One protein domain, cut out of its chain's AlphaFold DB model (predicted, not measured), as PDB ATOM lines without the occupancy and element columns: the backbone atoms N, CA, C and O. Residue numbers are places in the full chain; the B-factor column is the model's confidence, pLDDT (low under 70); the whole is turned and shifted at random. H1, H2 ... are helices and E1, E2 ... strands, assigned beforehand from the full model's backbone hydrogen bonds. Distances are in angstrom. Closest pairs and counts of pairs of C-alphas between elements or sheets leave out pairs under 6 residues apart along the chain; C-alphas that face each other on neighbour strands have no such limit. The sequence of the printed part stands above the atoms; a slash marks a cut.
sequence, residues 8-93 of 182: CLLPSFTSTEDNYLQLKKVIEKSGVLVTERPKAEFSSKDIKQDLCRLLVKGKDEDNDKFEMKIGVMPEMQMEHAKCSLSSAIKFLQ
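What this domain is: This is residues 8 to 93 of the 182 residues of the protein "Hypothetical protein" of Adineta steineri (UniProt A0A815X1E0). This is a loose rod whose two ends are joined through one helix, H6, set across its long axis in the middle. At one end a small sheet of two parallel strands, E1 and E2, has H1 over one face; at the other end H3 and H4 meet at a steep angle, and the chain folds back through short H5 into H6. The printed part has 86 residues, with two named strands and six named helices in the order E1, H1, E2, H2, H3, H4, H5, H6, and its class is mostly helix. The radius of gyration of the C-alphas is 16.0 A, and the C-alphas span 49 by 23 by 21 A.

Where its parts are: In the sheet, E1 is residues 8 to 11, beginning at C-alpha 8 (239.050, 188.099, 230.870), and E2 is residues 33 to 37, 12.9 A long. Between them in the chain comes H1, residues 18 to 29, 16.4 A long. H2 is residues 39 to 42, H3 residues 47 to 54 with 10.3 A, and H4 residues 63 to 71 with 12.3 A, beginning at C-alpha 63 (238.751, 156.159, 238.952). H5 is residues 74 to 77. H6, the longest helix, is residues 79 to 91, 18.7 A long, and ends at C-alpha 91 (233.058, 181.833, 237.204).

How they stand to each other: E1 and E2 are parallel neighbours at 31 degrees, with N 8 and O 33 at 2.8 A and N 35 and O 8 at 2.9 A, both within hydrogen-bond range. E1, H1 and E2 form a strand-helix-strand unit, two parallel neighbour strands with a helix between them in the chain, and its crossover is right-handed. The closest C-alphas of H1 and E2 are those of Glu 28 and Val 34, 7.0 A apart. H1 touches no helix. The closest C-alphas of E1 and H6 are those of Leu 9 and Ala 88, 7.3 A apart. H6 is the hub and touches three helices. It touches H2, closest at the C-alphas of Phe 42 and Cys 83, 4.7 A. With residues 82 to 86 alone it only just touches H3, with 3 pairs of C-alphas within 8 A, closest at Ile 47 and Ser 86, 5.8 A; they run the same way at a steep tilt of 49 degrees. With residues 81 to 82 alone it touches H5 only at the corner, and only just, with 3 pairs within 8 A, the closest being the C-alphas of Met 76 and Lys 82, 6.7 A. H3 touches H4, closest at the C-alphas of Cys 52 and Glu 67, 6.1 A, opposite ways at a steep tilt of 49 degrees. In H1, H3, H4 and H6 every O i to N i+4 pair is within hydrogen-bond range; H2 and H5 are too short for such a pair.

The domain as a whole: The two C-alphas farthest apart, those of Thr 16 and Asp 60, are 51.6 A apart. The printed part has no cut and no long link. Residues 14 to 19, of which 18 and 19 belong to H1, stand free. The mean pLDDT of the printed part is 90.0, and residues 14 to 17 are under 70.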
ATOM      1  N   CYS A   8     237.856 188.470 230.128       95.44
ATOM      2  CA  CYS A   8     239.050 188.099 230.870       95.44
ATOM      3  C   CYS A   8     238.825 188.368 232.358       95.44
ATOM      4  O   CYS A   8     238.450 189.473 232.753       95.44
ATOM      5  N   LEU A   9     239.076 187.347 233.177       95.31
ATOM      6  CA  LEU A   9     238.966 187.438 234.625       95.31
ATOM      7  C   LEU A   9     240.290 187.924 235.210       95.31
ATOM      8  O   LEU A   9     241.334 187.322 234.947       95.31
ATOM      9  N   LEU A  10     240.241 188.967 236.035       93.50
ATOM     10  CA  LEU A  10     241.395 189.449 236.791       93.50
ATOM     11  C   LEU A  10     241.119 189.387 238.299       93.50
ATOM     12  O   LEU A  10     239.991 189.642 238.720       93.50
ATOM     13  N   PRO A  11     242.122 189.078 239.139       91.50
ATOM     14  CA  PRO A  11     241.976 189.235 240.577       91.50
ATOM     15  C   PRO A  11     241.748 190.708 240.925       91.50
ATOM     16  O   PRO A  11     242.457 191.582 240.431       91.50
ATOM     17  N   SER A  12     240.779 190.983 241.793       86.12
ATOM     18  CA  SER A  12     240.562 192.311 242.357       86.12
ATOM     19  C   SER A  12     241.717 192.644 243.304       86.12
ATOM     20  O   SER A  12     241.907 191.955 244.315       86.12
ATOM     21  N   PHE A  13     242.473 193.696 243.003       76.62
ATOM     22  CA  PHE A  13     243.515 194.217 243.883       76.62
ATOM     23  C   PHE A  13     243.071 195.550 244.481       76.62
ATOM     24  O   PHE A  13     242.511 196.396 243.794       76.62
ATOM     25  N   THR A  14     243.352 195.748 245.766       63.84
ATOM     26  CA  THR A  14     243.210 197.048 246.440       63.84
ATOM     27  C   THR A  14     244.380 197.987 246.145       63.84
ATOM     28  O   THR A  14     244.331 199.160 246.495       63.84
ATOM     29  N   SER A  15     245.448 197.469 245.535       57.03
ATOM     30  CA  SER A  15     246.726 198.154 245.386       57.03
ATOM     31  C   SER A  15     246.894 198.730 243.984       57.03
ATOM     32  O   SER A  15     246.707 198.031 242.987       57.03
ATOM     33  N   THR A  16     247.323 199.989 243.928       60.34
ATOM     34  CA  THR A  16     247.739 200.756 242.745       60.34
ATOM     35  C   THR A  16     249.048 200.220 242.149       60.34
ATOM     36  O   THR A  16     249.990 200.971 241.923       60.34
ATOM     37  N   GLU A  17     249.176 198.907 241.957       69.38
ATOM     38  CA  GLU A  17     250.375 198.352 241.336       69.38
ATOM     39  C   GLU A  17     250.374 198.694 239.846       69.38
ATOM     40  O   GLU A  17     249.486 198.279 239.094       69.38
ATOM     41  N   ASP A  18     251.386 199.445 239.410       75.38
ATOM     42  CA  ASP A  18     251.512 199.917 238.028       75.38
ATOM     43  C   ASP A  18     251.401 198.777 237.006       75.38
ATOM     44  O   ASP A  18     250.776 198.937 235.955       75.38
ATOM     45  N   ASN A  19     251.918 197.592 237.344       83.88
ATOM     46  CA  ASN A  19     251.846 196.399 236.501       83.88
ATOM     47  C   ASN A  19     250.404 195.920 236.268       83.88
ATOM     48  O   ASN A  19     250.059 195.534 235.149       83.88
ATOM     49  N   TYR A  20     249.538 195.974 237.287       87.06
ATOM     50  CA  TYR A  20     248.122 195.615 237.148       87.06
ATOM     51  C   TYR A  20     247.409 196.582 236.205       87.06
ATOM     52  O   TYR A  20     246.699 196.167 235.286       87.06
ATOM     53  N   LEU A  21     247.645 197.884 236.393       88.00
ATOM     54  CA  LEU A  21     247.024 198.914 235.571       88.00
ATOM     55  C   LEU A  21     247.497 198.828 234.111       88.00
ATOM     56  O   LEU A  21     246.698 199.011 233.191       88.00
ATOM     57  N   GLN A  22     248.776 198.519 233.882       90.19
ATOM     58  CA  GLN A  22     249.313 198.261 232.544       90.19
ATOM     59  C   GLN A  22     248.681 197.020 231.904       90.19
ATOM     60  O   GLN A  22     248.235 197.095 230.757       90.19
ATOM     61  N   LEU A  23     248.574 195.909 232.639       90.44
ATOM     62  CA  LEU A  23     247.935 194.682 232.155       90.44
ATOM     63  C   LEU A  23     246.470 194.926 231.766       90.44
ATOM     64  O   LEU A  23     246.065 194.582 230.654       90.44
ATOM     65  N   LYS A  24     245.698 195.577 232.644       90.88
ATOM     66  CA  LYS A  24     244.296 195.938 232.393       90.88
ATOM     67  C   LYS A  24     244.161 196.775 231.120       90.88
ATOM     68  O   LYS A  24     243.397 196.411 230.230       90.88
ATOM     69  N   LYS A  25     245.001 197.808 230.965       90.94
ATOM     70  CA  LYS A  25     245.046 198.642 229.750       90.94
ATOM     71  C   LYS A  25     245.337 197.828 228.484       90.94
ATOM     72  O   LYS A  25     244.742 198.101 227.444       90.94
ATOM     73  N   VAL A  26     246.249 196.852 228.528       90.69
ATOM     74  CA  VAL A  26     246.572 195.998 227.364       90.69
ATOM     75  C   VAL A  26     245.380 195.117 226.968       90.69
ATOM     76  O   VAL A  26     245.084 194.973 225.776       90.69
ATOM     77  N   ILE A  27     244.671 194.558 227.951       90.69
ATOM     78  CA  ILE A  27     243.485 193.718 227.727       90.69
ATOM     79  C   ILE A  27     242.340 194.554 227.135       90.69
ATOM     80  O   ILE A  27     241.784 194.188 226.096       90.69
ATOM     81  N   GLU A  28     242.058 195.719 227.718       89.62
ATOM     82  CA  GLU A  28     241.010 196.638 227.255       89.62
ATOM     83  C   GLU A  28     241.295 197.177 225.844       89.62
ATOM     84  O   GLU A  28     240.407 197.181 224.989       89.62
ATOM     85  N   LYS A  29     242.549 197.548 225.540       87.00
ATOM     86  CA  LYS A  29     242.969 197.946 224.178       87.00
ATOM     87  C   LYS A  29     242.727 196.849 223.143       87.00
ATOM     88  O   LYS A  29     242.487 197.146 221.974       87.00
ATOM     89  N   SER A  30     242.767 195.589 223.569       85.31
ATOM     90  CA  SER A  30     242.480 194.431 222.721       85.31
ATOM     91  C   SER A  30     240.977 194.174 222.533       85.31
ATOM     92  O   SER A  30     240.612 193.227 221.838       85.31
ATOM     93  N   GLY A  31     240.104 195.005 223.120       85.94
ATOM     94  CA  GLY A  31     238.647 194.895 223.010       85.94
ATOM     95  C   GLY A  31     238.049 193.739 223.814       85.94
ATOM     96  O   GLY A  31     236.979 193.245 223.459       85.94
ATOM     97  N   VAL A  32     238.750 193.278 224.853       91.44
ATOM     98  CA  VAL A  32     238.304 192.196 225.741       91.44
ATOM     99  C   VAL A  32     237.715 192.807 227.010       91.44
ATOM    100  O   VAL A  32     238.333 193.689 227.607       91.44
ATOM    101  N   LEU A  33     236.536 192.338 227.425       92.69
ATOM    102  CA  LEU A  33     235.909 192.766 228.677       92.69
ATOM    103  C   LEU A  33     236.743 192.286 229.870       92.69
ATOM    104  O   LEU A  33     237.111 191.115 229.926       92.69
ATOM    105  N   VAL A  34     237.029 193.171 230.822       94.25
ATOM    106  CA  VAL A  34     237.714 192.818 232.070       94.25
ATOM    107  C   VAL A  34     236.685 192.677 233.184       94.25
ATOM    108  O   VAL A  34     235.960 193.626 233.475       94.25
ATOM    109  N   THR A  35     236.682 191.517 233.837       94.88
ATOM    110  CA  THR A  35     235.819 191.218 234.982       94.88
ATOM    111  C   THR A  35     236.677 190.915 236.199       94.88
ATOM    112  O   THR A  35     237.456 189.962 236.219       94.88
ATOM    113  N   GLU A  36     236.546 191.746 237.228       93.25
ATOM    114  CA  GLU A  36     237.317 191.601 238.461       93.25
ATOM    115  C   GLU A  36     236.653 190.575 239.389       93.25
ATOM    116  O   GLU A  36     235.437 190.588 239.593       93.25
ATOM    117  N   ARG A  37     237.451 189.656 239.939       94.44
ATOM    118  CA  ARG A  37     237.003 188.562 240.813       94.44
ATOM    119  C   ARG A  37     237.800 188.542 242.118       94.44
ATOM    120  O   ARG A  37     238.991 188.859 242.099       94.44
ATOM    121  N   PRO A  38     237.205 188.129 243.252       92.38
ATOM    122  CA  PRO A  38     237.923 188.038 244.519       92.38
ATOM    123  C   PRO A  38     239.188 187.182 244.404       92.38
ATOM    124  O   PRO A  38     239.160 186.091 243.837       92.38
ATOM    125  N   LYS A  39     240.295 187.622 245.019       91.00
ATOM    126  CA  LYS A  39     241.577 186.886 245.006       91.00
ATOM    127  C   LYS A  39     241.443 185.438 245.499       91.00
ATOM    128  O   LYS A  39     242.155 184.560 245.020       91.00
ATOM    129  N   ALA A  40     240.510 185.180 246.415       92.12
ATOM    130  CA  ALA A  40     240.215 183.842 246.926       92.12
ATOM    131  C   ALA A  40     239.747 182.853 245.836       92.12
ATOM    132  O   ALA A  40     239.954 181.648 245.979       92.12
ATOM    133  N   GLU A  41     239.160 183.335 244.735       93.12
ATOM    134  CA  GLU A  41     238.724 182.478 243.625       93.12
ATOM    135  C   GLU A  41     239.895 181.942 242.796       93.12
ATOM    136  O   GLU A  41     239.779 180.867 242.214       93.12
ATOM    137  N   PHE A  42     241.049 182.615 242.815       94.31
ATOM    138  CA  PHE A  42     242.278 182.190 242.136       94.31
ATOM    139  C   PHE A  42     243.099 181.203 242.979       94.31
ATOM    140  O   PHE A  42     244.328 181.223 242.966       94.31
ATOM    141  N   SER A  43     242.429 180.347 243.751       94.44
ATOM    142  CA  SER A  43     243.069 179.320 244.573       94.44
ATOM    143  C   SER A  43     243.050 177.962 243.874       94.44
ATOM    144  O   SER A  43     242.011 177.525 243.380       94.44
ATOM    145  N   SER A  44     244.186 177.266 243.881       93.19
ATOM    146  CA  SER A  44     244.372 175.949 243.264       93.19
ATOM    147  C   SER A  44     244.010 174.762 244.167       93.19
ATOM    148  O   SER A  44     244.274 173.628 243.786       93.19
ATOM    149  N   LYS A  45     243.405 174.984 245.345       92.06
ATOM    150  CA  LYS A  45     243.109 173.913 246.321       92.06
ATOM    151  C   LYS A  45     242.276 172.770 245.735       92.06
ATOM    152  O   LYS A  45     242.639 171.611 245.895       92.06
ATOM    153  N   ASP A  46     241.214 173.112 245.013       93.06
ATOM    154  CA  ASP A  46     240.220 172.138 244.547       93.06
ATOM    155  C   ASP A  46     240.454 171.699 243.090       93.06
ATOM    156  O   ASP A  46     239.792 170.789 242.595       93.06
ATOM    157  N   ILE A  47     241.446 172.283 242.400       94.88
ATOM    158  CA  ILE A  47     241.603 172.131 240.943       94.88
ATOM    159  C   ILE A  47     241.777 170.674 240.509       94.88
ATOM    160  O   ILE A  47     241.263 170.275 239.469       94.88
ATOM    161  N   LYS A  48     242.467 169.851 241.311       94.44
ATOM    162  CA  LYS A  48     242.640 168.422 241.021       94.44
ATOM    163  C   LYS A  48     241.293 167.706 240.997       94.44
ATOM    164  O   LYS A  48     241.005 166.978 240.051       94.44
ATOM    165  N   GLN A  49     240.474 167.936 242.019       93.88
ATOM    166  CA  GLN A  49     239.157 167.322 242.147       93.88
ATOM    167  C   GLN A  49     238.201 167.829 241.063       93.88
ATOM    168  O   GLN A  49     237.470 167.038 240.466       93.88
ATOM    169  N   ASP A  50     238.243 169.128 240.776       94.88
ATOM    170  CA  ASP A  50     237.420 169.757 239.746       94.88
ATOM    171  C   ASP A  50     237.733 169.173 238.362       94.88
ATOM    172  O   ASP A  50     236.827 168.771 237.629       94.88
ATOM    173  N   LEU A  51     239.020 169.028 238.028       95.12
ATOM    174  CA  LEU A  51     239.456 168.399 236.781       95.12
ATOM    175  C   LEU A  51     239.050 166.924 236.699       95.12
ATOM    176  O   LEU A  51     238.624 166.486 235.632       95.12
ATOM    177  N   CYS A  52     239.082 166.176 237.806       93.75
ATOM    178  CA  CYS A  52     238.600 164.789 237.827       93.75
ATOM    179  C   CYS A  52     237.109 164.664 237.473       93.75
ATOM    180  O   CYS A  52     236.685 163.617 236.996       93.75
ATOM    181  N   ARG A  53     236.305 165.709 237.696       93.44
ATOM    182  CA  ARG A  53     234.871 165.719 237.350       93.44
ATOM    183  C   ARG A  53     234.600 166.226 235.935       93.44
ATOM    184  O   ARG A  53     233.593 165.860 235.333       93.44
ATOM    185  N   LEU A  54     235.458 167.102 235.418       94.88
ATOM    186  CA  LEU A  54     235.250 167.778 234.135       94.88
ATOM    187  C   LEU A  54     235.891 167.040 232.957       94.88
ATOM    188  O   LEU A  54     235.348 167.075 231.848       94.88
ATOM    189  N   LEU A  55     237.044 166.404 233.163       94.75
ATOM    190  CA  LEU A  55     237.827 165.826 232.077       94.75
ATOM    191  C   LEU A  55     237.261 164.490 231.588       94.75
ATOM    192  O   LEU A  55     236.773 163.681 232.370       94.75
ATOM    193  N   VAL A  56     237.341 164.251 230.277       92.75
ATOM    194  CA  VAL A  56     236.952 162.967 229.681       92.75
ATOM    195  C   VAL A  56     237.885 161.872 230.190       92.75
ATOM    196  O   VAL A  56     239.107 161.953 230.054       92.75
ATOM    197  N   LYS A  57     237.282 160.822 230.739       89.12
ATOM    198  CA  LYS A  57     237.969 159.617 231.189       89.12
ATOM    199  C   LYS A  57     238.163 158.631 230.033       89.12
ATOM    200  O   LYS A  57     237.288 158.504 229.172       89.12
ATOM    201  N   GLY A  58     239.292 157.922 230.006       84.06
ATOM    202  CA  GLY A  58     239.501 156.824 229.061       84.06
ATOM    203  C   GLY A  58     238.501 155.683 229.290       84.06
ATOM    204  O   GLY A  58     238.104 155.431 230.426       84.06
ATOM    205  N   LYS A  59     238.099 154.985 228.217       78.81
ATOM    206  CA  LYS A  59     237.073 153.921 228.269       78.81
ATOM    207  C   LYS A  59     237.392 152.805 229.278       78.81
ATOM    208  O   LYS A  59     236.464 152.293 229.890       78.81
ATOM    209  N   ASP A  60     238.676 152.513 229.487       80.56
ATOM    210  CA  ASP A  60     239.168 151.437 230.361       80.56
ATOM    211  C   ASP A  60     239.958 151.960 231.579       80.56
ATOM    212  O   ASP A  60     240.695 151.218 232.229       80.56
ATOM    213  N   GLU A  61     239.871 153.259 231.882       83.56
ATOM    214  CA  GLU A  61     240.549 153.816 233.054       83.56
ATOM    215  C   GLU A  61     239.704 153.568 234.315       83.56
ATOM    216  O   GLU A  61     238.494 153.785 234.326       83.56
ATOM    217  N   ASP A  62     240.331 153.157 235.417       87.75
ATOM    218  CA  ASP A  62     239.697 153.133 236.743       87.75
ATOM    219  C   ASP A  62     239.697 154.545 237.355       87.75
ATOM    220  O   ASP A  62     240.484 155.401 236.945       87.75
ATOM    221  N   ASN A  63     238.816 154.825 238.325       86.38
ATOM    222  CA  ASN A  63     238.751 156.159 238.952       86.38
ATOM    223  C   ASN A  63     240.075 156.535 239.636       86.38
ATOM    224  O   ASN A  63     240.582 157.629 239.399       86.38
ATOM    225  N   ASP A  64     240.677 155.607 240.380       87.69
ATOM    226  CA  ASP A  64     241.937 155.852 241.095       87.69
ATOM    227  C   ASP A  64     243.097 156.114 240.125       87.69
ATOM    228  O   ASP A  64     243.899 157.030 240.317       87.69
ATOM    229  N   LYS A  65     243.155 155.353 239.021       87.94
ATOM    230  CA  LYS A  65     244.159 155.543 237.961       87.94
ATOM    231  C   LYS A  65     243.996 156.896 237.272       87.94
ATOM    232  O   LYS A  65     244.991 157.562 236.989       87.94
ATOM    233  N   PHE A  66     242.759 157.312 237.014       90.88
ATOM    234  CA  PHE A  66     242.462 158.601 236.393       90.88
ATOM    235  C   PHE A  66     242.828 159.779 237.301       90.88
ATOM    236  O   PHE A  66     243.479 160.725 236.855       90.88
ATOM    237  N   GLU A  67     242.485 159.705 238.588       90.50
ATOM    238  CA  GLU A  67     242.857 160.738 239.554       90.50
ATOM    239  C   GLU A  67     244.383 160.833 239.720       90.50
ATOM    240  O   GLU A  67     244.942 161.938 239.774       90.50
ATOM    241  N   MET A  68     245.075 159.690 239.767       90.62
ATOM    242  CA  MET A  68     246.536 159.649 239.811       90.62
ATOM    243  C   MET A  68     247.141 160.285 238.556       90.62
ATOM    244  O   MET A  68     248.022 161.136 238.677       90.62
ATOM    245  N   LYS A  69     246.631 159.934 237.367       91.12
ATOM    246  CA  LYS A  69     247.044 160.512 236.080       91.12
ATOM    247  C   LYS A  69     246.926 162.031 236.090       91.12
ATOM    248  O   LYS A  69     247.895 162.698 235.753       91.12
ATOM    249  N   ILE A  70     245.783 162.570 236.520       91.81
ATOM    250  CA  ILE A  70     245.567 164.019 236.645       91.81
ATOM    251  C   ILE A  70     246.585 164.638 237.610       91.81
ATOM    252  O   ILE A  70     247.167 165.674 237.301       91.81
ATOM    253  N   GLY A  71     246.845 163.991 238.749       90.94
ATOM    254  CA  GLY A  71     247.814 164.466 239.739       90.94
ATOM    255  C   GLY A  71     249.257 164.565 239.231       90.94
ATOM    256  O   GLY A  71     249.992 165.431 239.700       90.94
ATOM    257  N   VAL A  72     249.656 163.722 238.273       92.56
ATOM    258  CA  VAL A  72     251.019 163.706 237.706       92.56
ATOM    259  C   VAL A  72     251.159 164.503 236.404       92.56
ATOM    260  O   VAL A  72     252.252 164.557 235.844       92.56
ATOM    261  N   MET A  73     250.083 165.126 235.909       92.50
ATOM    262  CA  MET A  73     250.144 165.945 234.695       92.50
ATOM    263  C   MET A  73     251.104 167.132 234.880       92.50
ATOM    264  O   MET A  73     251.059 167.794 235.922       92.50
ATOM    265  N   PRO A  74     251.933 167.470 233.875       93.12
ATOM    266  CA  PRO A  74     252.822 168.629 233.954       93.12
ATOM    267  C   PRO A  74     252.042 169.940 234.130       93.12
ATOM    268  O   PRO A  74     252.518 170.858 234.798       93.12
ATOM    269  N   GLU A  75     250.807 170.014 233.624       92.62
ATOM    270  CA  GLU A  75     249.889 171.134 233.840       92.62
ATOM    271  C   GLU A  75     249.637 171.424 235.332       92.62
ATOM    272  O   GLU A  75     249.422 172.579 235.702       92.62
ATOM    273  N   MET A  76     249.724 170.420 236.212       93.25
ATOM    274  CA  MET A  76     249.546 170.612 237.658       93.25
ATOM    275  C   MET A  76     250.714 171.333 238.328       93.25
ATOM    276  O   MET A  76     250.550 171.879 239.423       93.25
ATOM    277  N   GLN A  77     251.874 171.377 237.676       92.50
ATOM    278  CA  GLN A  77     253.046 172.113 238.150       92.50
ATOM    279  C   GLN A  77     252.993 173.596 237.742       92.50
ATOM    280  O   GLN A  77     253.748 174.415 238.260       92.50
ATOM    281  N   MET A  78     252.075 173.980 236.848       94.25
ATOM    282  CA  MET A  78     251.923 175.357 236.376       94.25
ATOM    283  C   MET A  78     251.077 176.188 237.353       94.25
ATOM    284  O   MET A  78     249.892 176.429 237.117       94.25
ATOM    285  N   GLU A  79     251.685 176.644 238.455       93.12
ATOM    286  CA  GLU A  79     250.995 177.308 239.579       93.12
ATOM    287  C   GLU A  79     250.044 178.437 239.166       93.12
ATOM    288  O   GLU A  79     248.862 178.431 239.513       93.12
ATOM    289  N   HIS A  80     250.522 179.396 238.376       92.88
ATOM    290  CA  HIS A  80     249.685 180.518 237.955       92.88
ATOM    291  C   HIS A  80     248.574 180.085 236.990       92.88
ATOM    292  O   HIS A  80     247.438 180.536 237.126       92.88
ATOM    293  N   ALA A  81     248.868 179.165 236.066       94.25
ATOM    294  CA  ALA A  81     247.896 178.694 235.085       94.25
ATOM    295  C   ALA A  81     246.746 177.927 235.749       94.25
ATOM    296  O   ALA A  81     245.580 178.187 235.448       94.25
ATOM    297  N   LYS A  82     247.048 177.032 236.700       94.44
ATOM    298  CA  LYS A  82     246.015 176.266 237.412       94.44
ATOM    299  C   LYS A  82     245.163 177.150 238.329       94.44
ATOM    300  O   LYS A  82     243.959 176.928 238.433       94.44
ATOM    301  N   CYS A  83     245.741 178.193 238.931       95.50
ATOM    302  CA  CYS A  83     244.990 179.196 239.694       95.50
ATOM    303  C   CYS A  83     244.019 179.994 238.808       95.50
ATOM    304  O   CYS A  83     242.852 180.158 239.165       95.50
ATOM    305  N   SER A  84     244.469 180.445 237.631       95.44
ATOM    306  CA  SER A  84     243.602 181.117 236.654       95.44
ATOM    307  C   SER A  84     242.499 180.196 236.127       95.44
ATOM    308  O   SER A  84     241.350 180.621 236.014       95.44
ATOM    309  N   LEU A  85     242.818 178.926 235.860       95.88
ATOM    310  CA  LEU A  85     241.839 177.927 235.429       95.88
ATOM    311  C   LEU A  85     240.784 177.658 236.509       95.88
ATOM    312  O   LEU A  85     239.599 177.616 236.195       95.88
ATOM    313  N   SER A  86     241.194 177.532 237.774       95.88
ATOM    314  CA  SER A  86     240.286 177.367 238.919       95.88
ATOM    315  C   SER A  86     239.262 178.504 239.006       95.88
ATOM    316  O   SER A  86     238.059 178.254 239.107       95.88
ATOM    317  N   SER A  87     239.709 179.758 238.867       96.19
ATOM    318  CA  SER A  87     238.797 180.908 238.840       96.19
ATOM    319  C   SER A  87     237.841 180.856 237.642       96.19
ATOM    320  O   SER A  87     236.646 181.090 237.811       96.19
ATOM    321  N   ALA A  88     238.323 180.473 236.454       95.88
ATOM    322  CA  ALA A  88     237.477 180.338 235.267       95.88
ATOM    323  C   ALA A  88     236.403 179.245 235.418       95.88
ATOM    324  O   ALA A  88     235.250 179.472 235.052       95.88
ATOM    325  N   ILE A  89     236.747 178.091 236.003       95.50
ATOM    326  CA  ILE A  89     235.797 177.002 236.295       95.50
ATOM    327  C   ILE A  89     234.692 177.491 237.238       95.50
ATOM    328  O   ILE A  89     233.511 177.235 236.986       95.50
ATOM    329  N   LYS A  90     235.067 178.221 238.298       94.56
ATOM    330  CA  LYS A  90     234.132 178.787 239.283       94.56
ATOM    331  C   LYS A  90     233.230 179.852 238.666       94.56
ATOM    332  O   LYS A  90     232.020 179.809 238.868       94.56
ATOM    333  N   PHE A  91     233.797 180.764 237.878       95.31
ATOM    334  CA  PHE A  91     233.058 181.833 237.204       95.31
ATOM    335  C   PHE A  91     232.020 181.289 236.217       95.31
ATOM    336  O   PHE A  91     230.875 181.730 236.219       95.31
ATOM    337  N   LEU A  92     232.401 180.287 235.420       94.38
ATOM    338  CA  LEU A  92     231.507 179.619 234.471       94.38
ATOM    339  C   LEU A  92     230.552 178.618 235.139       94.38
ATOM    340  O   LEU A  92     229.712 178.039 234.456       94.38
ATOM    341  N   GLN A  93     230.691 178.392 236.450       93.75
ATOM    342  CA  GLN A  93     229.891 177.450 237.234       93.75
ATOM    343  C   GLN A  93     229.840 176.038 236.623       93.75
ATOM    344  O   GLN A  93     228.825 175.346 236.715       93.75
TER     345      GLN A  93